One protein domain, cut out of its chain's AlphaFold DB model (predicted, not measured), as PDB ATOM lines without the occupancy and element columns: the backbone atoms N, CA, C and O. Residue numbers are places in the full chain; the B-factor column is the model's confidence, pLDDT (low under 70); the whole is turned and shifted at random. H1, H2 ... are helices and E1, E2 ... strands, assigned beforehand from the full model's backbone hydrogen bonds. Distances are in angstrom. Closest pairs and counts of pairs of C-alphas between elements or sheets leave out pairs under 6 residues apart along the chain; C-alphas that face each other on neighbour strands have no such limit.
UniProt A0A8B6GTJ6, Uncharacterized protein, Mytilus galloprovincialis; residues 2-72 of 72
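Overview. This is residues 2 to 72 of the 72 residues of an uncharacterized protein of Mytilus galloprovincialis (UniProt A0A8B6GTJ6). This model has little regular structure: at one end the helix H1 links two short parallel strands, E1 and E2, and at the other sit the small helix H2 and a tail that sticks out at residues 62 to 68. The 71 printed residues run E1, H1, E2, H2, mixed in class, with only 27 in named elements. The whole is only just loose, close to extended, with a radius of gyration of the C-alphas of 16.7 A and spans of 50 by 26 by 21 A.

Arrangement. Look first at E1, residues 13 to 16, and its parallel neighbour E2, residues 39 to 42, at 32 degrees; N 41 and O 14 are 2.8 A apart, within hydrogen-bond range. With H1, residues 21 to 33, they form a strand-helix-strand unit, two parallel strands joined through a helix, with a right-handed crossover. The closest C-alphas of E1 and H1, Asn 16 and Arg 24, are 6.4 A apart. H2, residues 51 to 56, is apart from E1 and H1. In H1 and H2 every O i to N i+4 pair is within hydrogen-bond range.

Along the chain. Find C-alpha 13 at (236.926, 271.799, 209.324), where E1 begins, 9.9 A long. H1 runs 18.7 A, E2 10.1 A, and H2 8.7 A to C-alpha 56 at (224.271, 275.744, 188.413).

Size, cuts and confidence. The farthest C-alphas, Tyr 2 and Gly 64, are 51.5 A apart. The printed part has no cut and no long link between named elements; pLDDT is under 70 at residue 2 and residues 69 to 72.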
ATOM      1  N   TYR A   2     236.779 271.865 230.914       64.62
ATOM      2  CA  TYR A   2     237.806 271.834 229.865       64.62
ATOM      3  C   TYR A   2     237.192 272.359 228.563       64.62
ATOM      4  O   TYR A   2     236.141 271.864 228.158       64.62
ATOM      5  N   LYS A   3     237.792 273.388 227.956       79.00
ATOM      6  CA  LYS A   3     237.335 273.919 226.668       79.00
ATOM      7  C   LYS A   3     237.910 273.068 225.533       79.00
ATOM      8  O   LYS A   3     239.069 272.677 225.644       79.00
ATOM      9  N   PRO A   4     237.124 272.787 224.481       86.19
ATOM     10  CA  PRO A   4     237.655 272.196 223.264       86.19
ATOM     11  C   PRO A   4     238.819 273.032 222.710       86.19
ATOM     12  O   PRO A   4     238.770 274.262 222.782       86.19
ATOM     13  N   ASP A   5     239.862 272.368 222.216       91.00
ATOM     14  CA  ASP A   5     241.087 272.996 221.705       91.00
ATOM     15  C   ASP A   5     241.048 273.082 220.171       91.00
ATOM     16  O   ASP A   5     240.546 272.185 219.494       91.00
ATOM     17  N   THR A   6     241.588 274.155 219.603       92.50
ATOM     18  CA  THR A   6     241.796 274.299 218.157       92.50
ATOM     19  C   THR A   6     243.230 273.976 217.741       92.50
ATOM     20  O   THR A   6     243.572 274.153 216.577       92.50
ATOM     21  N   LEU A   7     244.089 273.525 218.664       90.94
ATOM     22  CA  LEU A   7     245.515 273.238 218.451       90.94
ATOM     23  C   LEU A   7     246.306 274.438 217.901       90.94
ATOM     24  O   LEU A   7     247.305 274.266 217.205       90.94
ATOM     25  N   GLY A   8     245.852 275.659 218.190       92.88
ATOM     26  CA  GLY A   8     246.461 276.891 217.681       92.88
ATOM     27  C   GLY A   8     245.987 277.322 216.288       92.88
ATOM     28  O   GLY A   8     246.499 278.308 215.767       92.88
ATOM     29  N   PHE A   9     245.010 276.633 215.693       94.06
ATOM     30  CA  PHE A   9     244.337 277.084 214.471       94.06
ATOM     31  C   PHE A   9     243.156 278.010 214.788       94.06
ATOM     32  O   PHE A   9     242.560 277.928 215.863       94.06
ATOM     33  N   ASP A  10     242.754 278.849 213.828       94.62
ATOM     34  CA  ASP A  10     241.540 279.663 213.966       94.62
ATOM     35  C   ASP A  10     240.273 278.797 213.973       94.62
ATOM     36  O   ASP A  10     239.363 279.019 214.771       94.62
ATOM     37  N   LYS A  11     240.199 277.816 213.059       94.25
ATOM     38  CA  LYS A  11     239.080 276.875 212.908       94.25
ATOM     39  C   LYS A  11     239.542 275.559 212.295       94.25
ATOM     40  O   LYS A  11     240.363 275.551 211.380       94.25
ATOM     41  N   ILE A  12     238.935 274.459 212.734       93.62
ATOM     42  CA  ILE A  12     239.137 273.126 212.158       93.62
ATOM     43  C   ILE A  12     237.869 272.710 211.411       93.62
ATOM     44  O   ILE A  12     236.765 272.759 211.955       93.62
ATOM     45  N   TYR A  13     238.029 272.266 210.162       93.50
ATOM     46  CA  TYR A  13     236.926 271.799 209.324       93.50
ATOM     47  C   TYR A  13     237.113 270.345 208.917       93.50
ATOM     48  O   TYR A  13     238.176 269.947 208.442       93.50
ATOM     49  N   ILE A  14     236.046 269.562 209.044       92.62
ATOM     50  CA  ILE A  14     236.009 268.161 208.633       92.62
ATOM     51  C   ILE A  14     235.089 268.029 207.430       92.62
ATOM     52  O   ILE A  14     233.889 268.277 207.531       92.62
ATOM     53  N   LEU A  15     235.640 267.594 206.300       93.75
ATOM     54  CA  LEU A  15     234.861 267.305 205.101       93.75
ATOM     55  C   LEU A  15     234.498 265.823 205.053       93.75
ATOM     56  O   LEU A  15     235.369 264.956 205.131       93.75
ATOM     57  N   ASN A  16     233.216 265.522 204.851       93.69
ATOM     58  CA  ASN A  16     232.777 264.152 204.602       93.69
ATOM     59  C   ASN A  16     231.688 264.077 203.528       93.69
ATOM     60  O   ASN A  16     230.808 264.932 203.441       93.69
ATOM     61  N   LEU A  17     231.736 263.012 202.724       91.31
ATOM     62  CA  LEU A  17     230.667 262.675 201.787       91.31
ATOM     63  C   LEU A  17     229.498 262.048 202.543       91.31
ATOM     64  O   LEU A  17     229.686 261.075 203.270       91.31
ATOM     65  N   GLU A  18     228.281 262.519 202.293       90.25
ATOM     66  CA  GLU A  18     227.085 262.032 202.996       90.25
ATOM     67  C   GLU A  18     226.860 260.529 202.871       90.25
ATOM     68  O   GLU A  18     226.489 259.871 203.834       90.25
ATOM     69  N   ARG A  19     227.166 259.965 201.699       91.00
ATOM     70  CA  ARG A  19     227.072 258.522 201.440       91.00
ATOM     71  C   ARG A  19     228.098 257.670 202.208       91.00
ATOM     72  O   ARG A  19     228.163 256.469 201.981       91.00
ATOM     73  N   ARG A  20     228.974 258.271 203.024       91.81
ATOM     74  CA  ARG A  20     229.984 257.577 203.846       91.81
ATOM     75  C   ARG A  20     229.803 257.911 205.335       91.81
ATOM     76  O   ARG A  20     230.709 258.509 205.925       91.81
ATOM     77  N   PRO A  21     228.664 257.544 205.950       92.62
ATOM     78  CA  PRO A  21     228.383 257.847 207.353       92.62
ATOM     79  C   PRO A  21     229.386 257.183 208.303       92.62
ATOM     80  O   PRO A  21     229.854 257.826 209.233       92.62
ATOM     81  N   GLU A  22     229.834 255.962 208.006       95.50
ATOM     82  CA  GLU A  22     230.818 255.247 208.833       95.50
ATOM     83  C   GLU A  22     232.153 255.999 208.966       95.50
ATOM     84  O   GLU A  22     232.788 255.988 210.020       95.50
ATOM     85  N   ARG A  23     232.599 256.698 207.908       93.38
ATOM     86  CA  ARG A  23     233.829 257.510 207.976       93.38
ATOM     87  C   ARG A  23     233.652 258.709 208.895       93.38
ATOM     88  O   ARG A  23     234.580 259.032 209.629       93.38
ATOM     89  N   ARG A  24     232.476 259.340 208.853       93.12
ATOM     90  CA  ARG A  24     232.125 260.444 209.749       93.12
ATOM     91  C   ARG A  24     232.113 259.974 211.194       93.12
ATOM     92  O   ARG A  24     232.793 260.573 212.009       93.12
ATOM     93  N   GLU A  25     231.432 258.871 211.472       94.62
ATOM     94  CA  GLU A  25     231.298 258.344 212.828       94.62
ATOM     95  C   GLU A  25     232.665 257.988 213.443       94.62
ATOM     96  O   GLU A  25     232.937 258.283 214.606       94.62
ATOM     97  N   ARG A  26     233.579 257.418 212.642       94.50
ATOM     98  CA  ARG A  26     234.966 257.165 213.067       94.50
ATOM     99  C   ARG A  26     235.732 258.451 213.372       94.50
ATOM    100  O   ARG A  26     236.454 258.492 214.361       94.50
ATOM    101  N   ILE A  27     235.600 259.478 212.533       93.25
ATOM    102  CA  ILE A  27     236.287 260.760 212.736       93.25
ATOM    103  C   ILE A  27     235.724 261.485 213.964       93.25
ATOM    104  O   ILE A  27     236.500 261.959 214.783       93.25
ATOM    105  N   GLU A  28     234.404 261.522 214.140       92.75
ATOM    106  CA  GLU A  28     233.762 262.159 215.297       92.75
ATOM    107  C   GLU A  28     234.213 261.521 216.620       92.75
ATOM    108  O   GLU A  28     234.520 262.250 217.563       92.75
ATOM    109  N   LYS A  29     234.347 260.185 216.678       94.19
ATOM    110  CA  LYS A  29     234.895 259.479 217.853       94.19
ATOM    111  C   LYS A  29     236.326 259.922 218.177       94.19
ATOM    112  O   LYS A  29     236.605 260.288 219.314       94.19
ATOM    113  N   LEU A  30     237.205 259.968 217.174       92.44
ATOM    114  CA  LEU A  30     238.599 260.396 217.353       92.44
ATOM    115  C   LEU A  30     238.703 261.862 217.799       92.44
ATOM    116  O   LEU A  30     239.476 262.194 218.693       92.44
ATOM    117  N   LEU A  31     237.915 262.756 217.198       91.44
ATOM    118  CA  LEU A  31     237.933 264.179 217.545       91.44
ATOM    119  C   LEU A  31     237.357 264.444 218.939       91.44
ATOM    120  O   LEU A  31     237.817 265.358 219.621       91.44
ATOM    121  N   ALA A  32     236.384 263.639 219.376       91.00
ATOM    122  CA  ALA A  32     235.859 263.691 220.734       91.00
ATOM    123  C   ALA A  32     236.916 263.273 221.771       91.00
ATOM    124  O   ALA A  32     237.052 263.936 222.798       91.00
ATOM    125  N   GLU A  33     237.703 262.228 221.488       92.88
ATOM    126  CA  GLU A  33     238.826 261.805 222.342       92.88
ATOM    127  C   GLU A  33     239.903 262.894 222.452       92.88
ATOM    128  O   GLU A  33     240.399 263.172 223.546       92.88
ATOM    129  N   LEU A  34     240.210 263.560 221.335       91.75
ATOM    130  CA  LEU A  34     241.157 264.678 221.275       91.75
ATOM    131  C   LEU A  34     240.583 266.000 221.808       91.75
ATOM    132  O   LEU A  34     241.334 266.957 221.978       91.75
ATOM    133  N   LYS A  35     239.273 266.055 222.086       92.81
ATOM    134  CA  LYS A  35     238.550 267.242 222.571       92.81
ATOM    135  C   LYS A  35     238.775 268.467 221.683       92.81
ATOM    136  O   LYS A  35     239.027 269.561 222.183       92.81
ATOM    137  N   LEU A  36     238.693 268.275 220.370       93.38
ATOM    138  CA  LEU A  36     238.906 269.356 219.412       93.38
ATOM    139  C   LEU A  36     237.636 270.173 219.176       93.38
ATOM    140  O   LEU A  36     236.535 269.622 219.155       93.38
ATOM    141  N   ASP A  37     237.803 271.477 218.961       94.19
ATOM    142  CA  ASP A  37     236.761 272.333 218.395       94.19
ATOM    143  C   ASP A  37     236.795 272.222 216.867       94.19
ATOM    144  O   ASP A  37     237.788 272.575 216.226       94.19
ATOM    145  N   TYR A  38     235.729 271.690 216.271       93.31
ATOM    146  CA  TYR A  38     235.658 271.461 214.833       93.31
ATOM    147  C   TYR A  38     234.252 271.680 214.278       93.31
ATOM    148  O   TYR A  38     233.239 271.525 214.957       93.31
ATOM    149  N   SER A  39     234.193 271.990 212.986       93.50
ATOM    150  CA  SER A  39     232.954 272.130 212.224       93.50
ATOM    151  C   SER A  39     232.890 271.110 211.094       93.50
ATOM    152  O   SER A  39     233.839 270.940 210.326       93.50
ATOM    153  N   ILE A  40     231.751 270.437 210.958       90.56
ATOM    154  CA  ILE A  40     231.527 269.477 209.875       90.56
ATOM    155  C   ILE A  40     231.005 270.211 208.647       90.56
ATOM    156  O   ILE A  40     230.020 270.944 208.714       90.56
ATOM    157  N   PHE A  41     231.632 269.948 207.505       93.25
ATOM    158  CA  PHE A  41     231.233 270.468 206.211       93.25
ATOM    159  C   PHE A  41     230.824 269.324 205.276       93.25
ATOM    160  O   PHE A  41     231.526 268.317 205.133       93.25
ATOM    161  N   ARG A  42     229.661 269.465 204.630       91.44
ATOM    162  CA  ARG A  42     229.166 268.476 203.662       91.44
ATOM    163  C   ARG A  42     229.993 268.574 202.386       91.44
ATOM    164  O   ARG A  42     230.016 269.617 201.739       91.44
ATOM    165  N   ALA A  43     230.663 267.487 202.016       91.56
ATOM    166  CA  ALA A  43     231.413 267.438 200.770       91.56
ATOM    167  C   ALA A  43     230.470 267.294 199.568       91.56
ATOM    168  O   ALA A  43     229.489 266.545 199.615       91.56
ATOM    169  N   VAL A  44     230.813 267.971 198.472       89.00
ATOM    170  CA  VAL A  44     230.129 267.810 197.186       89.00
ATOM    171  C   VAL A  44     230.426 266.421 196.632       89.00
ATOM    172  O   VAL A  44     231.572 265.969 196.588       89.00
ATOM    173  N   ASP A  45     229.379 265.721 196.210       88.12
ATOM    174  CA  ASP A  45     229.528 264.400 195.627       88.12
ATOM    175  C   ASP A  45     229.892 264.496 194.143       88.12
ATOM    176  O   ASP A  45     229.022 264.704 193.300       88.12
ATOM    177  N   GLY A  46     231.162 264.243 193.818       84.31
ATOM    178  CA  GLY A  46     231.641 264.218 192.434       84.31
ATOM    179  C   GLY A  46     230.897 263.248 191.509       84.31
ATOM    180  O   GLY A  46     230.842 263.476 190.312       84.31
ATOM    181  N   ARG A  47     230.241 262.199 192.034       83.62
ATOM    182  CA  ARG A  47     229.398 261.307 191.207       83.62
ATOM    183  C   ARG A  47     228.125 261.982 190.704       83.62
ATOM    184  O   ARG A  47     227.519 261.483 189.767       83.62
ATOM    185  N   LYS A  48     227.697 263.047 191.377       84.44
ATOM    186  CA  LYS A  48     226.518 263.844 191.031       84.44
ATOM    187  C   LYS A  48     226.893 265.113 190.264       84.44
ATOM    188  O   LYS A  48     226.004 265.884 189.921       84.44
ATOM    189  N   LEU A  49     228.186 265.353 190.029       85.06
ATOM    190  CA  LEU A  49     228.646 266.471 189.219       85.06
ATOM    191  C   LEU A  49     228.530 266.084 187.746       85.06
ATOM    192  O   LEU A  49     229.313 265.292 187.231       85.06
ATOM    193  N   ASN A  50     227.523 266.644 187.088       85.38
ATOM    194  CA  ASN A  50     227.399 266.677 185.639       85.38
ATOM    195  C   ASN A  50     227.580 268.136 185.156       85.38
ATOM    196  O   ASN A  50     227.590 269.054 185.984       85.38
ATOM    197  N   PRO A  51     227.731 268.377 183.843       84.62
ATOM    198  CA  PRO A  51     227.915 269.731 183.315       84.62
ATOM    199  C   PRO A  51     226.809 270.712 183.732       84.62
ATOM    200  O   PRO A  51     227.105 271.852 184.073       84.62
ATOM    201  N   GLU A  52     225.555 270.257 183.786       87.25
ATOM    202  CA  GLU A  52     224.411 271.062 184.241       87.25
ATOM    203  C   GLU A  52     224.573 271.509 185.698       87.25
ATOM    204  O   GLU A  52     224.402 272.685 186.016       87.25
ATOM    205  N   LYS A  53     224.968 270.593 186.591       87.69
ATOM    206  CA  LYS A  53     225.174 270.899 188.007       87.69
ATOM    207  C   LYS A  53     226.379 271.803 188.226       87.69
ATOM    208  O   LYS A  53     226.347 272.653 189.108       87.69
ATOM    209  N   LEU A  54     227.437 271.638 187.433       87.81
ATOM    210  CA  LEU A  54     228.592 272.535 187.462       87.81
ATOM    211  C   LEU A  54     228.206 273.951 187.024       87.81
ATOM    212  O   LEU A  54     228.594 274.909 187.691       87.81
ATOM    213  N   ALA A  55     227.382 274.079 185.982       88.06
ATOM    214  CA  ALA A  55     226.846 275.363 185.543       88.06
ATOM    215  C   ALA A  55     225.958 276.019 186.616       88.06
ATOM    216  O   ALA A  55     226.117 277.206 186.887       88.06
ATOM    217  N   GLU A  56     225.086 275.254 187.285       90.62
ATOM    218  CA  GLU A  56     224.271 275.744 188.413       90.62
ATOM    219  C   GLU A  56     225.141 276.259 189.573       90.62
ATOM    220  O   GLU A  56     224.817 277.262 190.205       90.62
ATOM    221  N   LEU A  57     226.272 275.599 189.834       89.44
ATOM    222  CA  LEU A  57     227.246 276.016 190.845       89.44
ATOM    223  C   LEU A  57     228.122 277.201 190.394       89.44
ATOM    224  O   LEU A  57     228.961 277.654 191.172       89.44
ATOM    225  N   GLY A  58     227.966 277.691 189.159       91.00
ATOM    226  CA  GLY A  58     228.807 278.745 188.587       91.00
ATOM    227  C   GLY A  58     230.257 278.306 188.348       91.00
ATOM    228  O   GLY A  58     231.155 279.143 188.276       91.00
ATOM    229  N   VAL A  59     230.506 276.998 188.252       88.31
ATOM    230  CA  VAL A  59     231.843 276.423 188.082       88.31
ATOM    231  C   VAL A  59     232.115 276.193 186.601       88.31
ATOM    232  O   VAL A  59     231.402 275.448 185.933       88.31
ATOM    233  N   THR A  60     233.194 276.791 186.099       86.62
ATOM    234  CA  THR A  60     233.700 276.538 184.743       86.62
ATOM    235  C   THR A  60     234.928 275.638 184.819       86.62
ATOM    236  O   THR A  60     235.870 275.932 185.553       86.62
ATOM    237  N   ILE A  61     234.922 274.537 184.064       83.44
ATOM    238  CA  ILE A  61     236.091 273.660 183.947       83.44
ATOM    239  C   ILE A  61     237.151 274.372 183.102       83.44
ATOM    240  O   ILE A  61     236.838 274.947 182.058       83.44
ATOM    241  N   LEU A  62     238.408 274.325 183.544       87.75
ATOM    242  CA  LEU A  62     239.524 274.881 182.784       87.75
ATOM    243  C   LEU A  62     239.649 274.176 181.418       87.75
ATOM    244  O   LEU A  62     239.611 272.943 181.374       87.75
ATOM    245  N   PRO A  63     239.827 274.915 180.307       87.06
ATOM    246  CA  PRO A  63     240.025 274.308 178.994       87.06
ATOM    247  C   PRO A  63     241.181 273.299 179.010       87.06
ATOM    248  O   PRO A  63     242.290 273.630 179.424       87.06
ATOM    249  N   GLY A  64     240.920 272.064 178.576       84.88
ATOM    250  CA  GLY A  64     241.914 270.982 178.556       84.88
ATOM    251  C   GLY A  64     242.135 270.259 179.890       84.88
ATOM    252  O   GLY A  64     242.969 269.359 179.949       84.88
ATOM    253  N   TYR A  65     241.406 270.606 180.956       85.31
ATOM    254  CA  TYR A  65     241.469 269.863 182.213       85.31
ATOM    255  C   TYR A  65     240.722 268.527 182.101       85.31
ATOM    256  O   TYR A  65     239.495 268.489 182.003       85.31
ATOM    257  N   GLU A  66     241.472 267.428 182.155       76.94
ATOM    258  CA  GLU A  66     240.927 266.077 182.281       76.94
ATOM    259  C   GLU A  66     240.926 265.639 183.747       76.94
ATOM    260  O   GLU A  66     241.975 265.390 184.343       76.94
ATOM    261  N   ASP A  67     239.739 265.479 184.329       75.69
ATOM    262  CA  ASP A  67     239.621 264.889 185.657       75.69
ATOM    263  C   ASP A  67     239.872 263.373 185.585       75.69
ATOM    264  O   ASP A  67     239.050 262.598 185.086       75.69
ATOM    265  N   MET A  68     241.010 262.933 186.124       70.75
ATOM    266  CA  MET A  68     241.382 261.516 186.176       70.75
ATOM    267  C   MET A  68     240.371 260.668 186.965       70.75
ATOM    268  O   MET A  68     240.261 259.468 186.728       70.75
ATOM    269  N   SER A  69     239.597 261.276 187.869       68.62
ATOM    270  CA  SER A  69     238.569 260.597 188.660       68.62
ATOM    271  C   SER A  69     237.228 260.410 187.930       68.62
ATOM    272  O   SER A  69     236.390 259.630 188.401       68.62
ATOM    273  N   LEU A  70     237.042 261.061 186.769       62.56
ATOM    274  CA  LEU A  70     235.914 260.844 185.850       62.56
ATOM    275  C   LEU A  70     236.139 259.665 184.892       62.56
ATOM    276  O   LEU A  70     235.173 259.173 184.310       62.56
ATOM    277  N   LYS A  71     237.378 259.172 184.759       55.47
ATOM    278  CA  LYS A  71     237.694 257.935 184.029       55.47
ATOM    279  C   LYS A  71     237.276 256.735 184.892       55.47
ATOM    280  O   LYS A  71     238.076 256.218 185.668       55.47
ATOM    281  N   ARG A  72     236.001 256.352 184.830       51.66
ATOM    282  CA  ARG A  72     235.470 255.120 185.435       51.66
ATOM    283  C   ARG A  72     235.085 254.103 184.387       51.66
ATOM    284  O   ARG A  72     234.526 254.533 183.357       51.66
TER     285      ARG A  72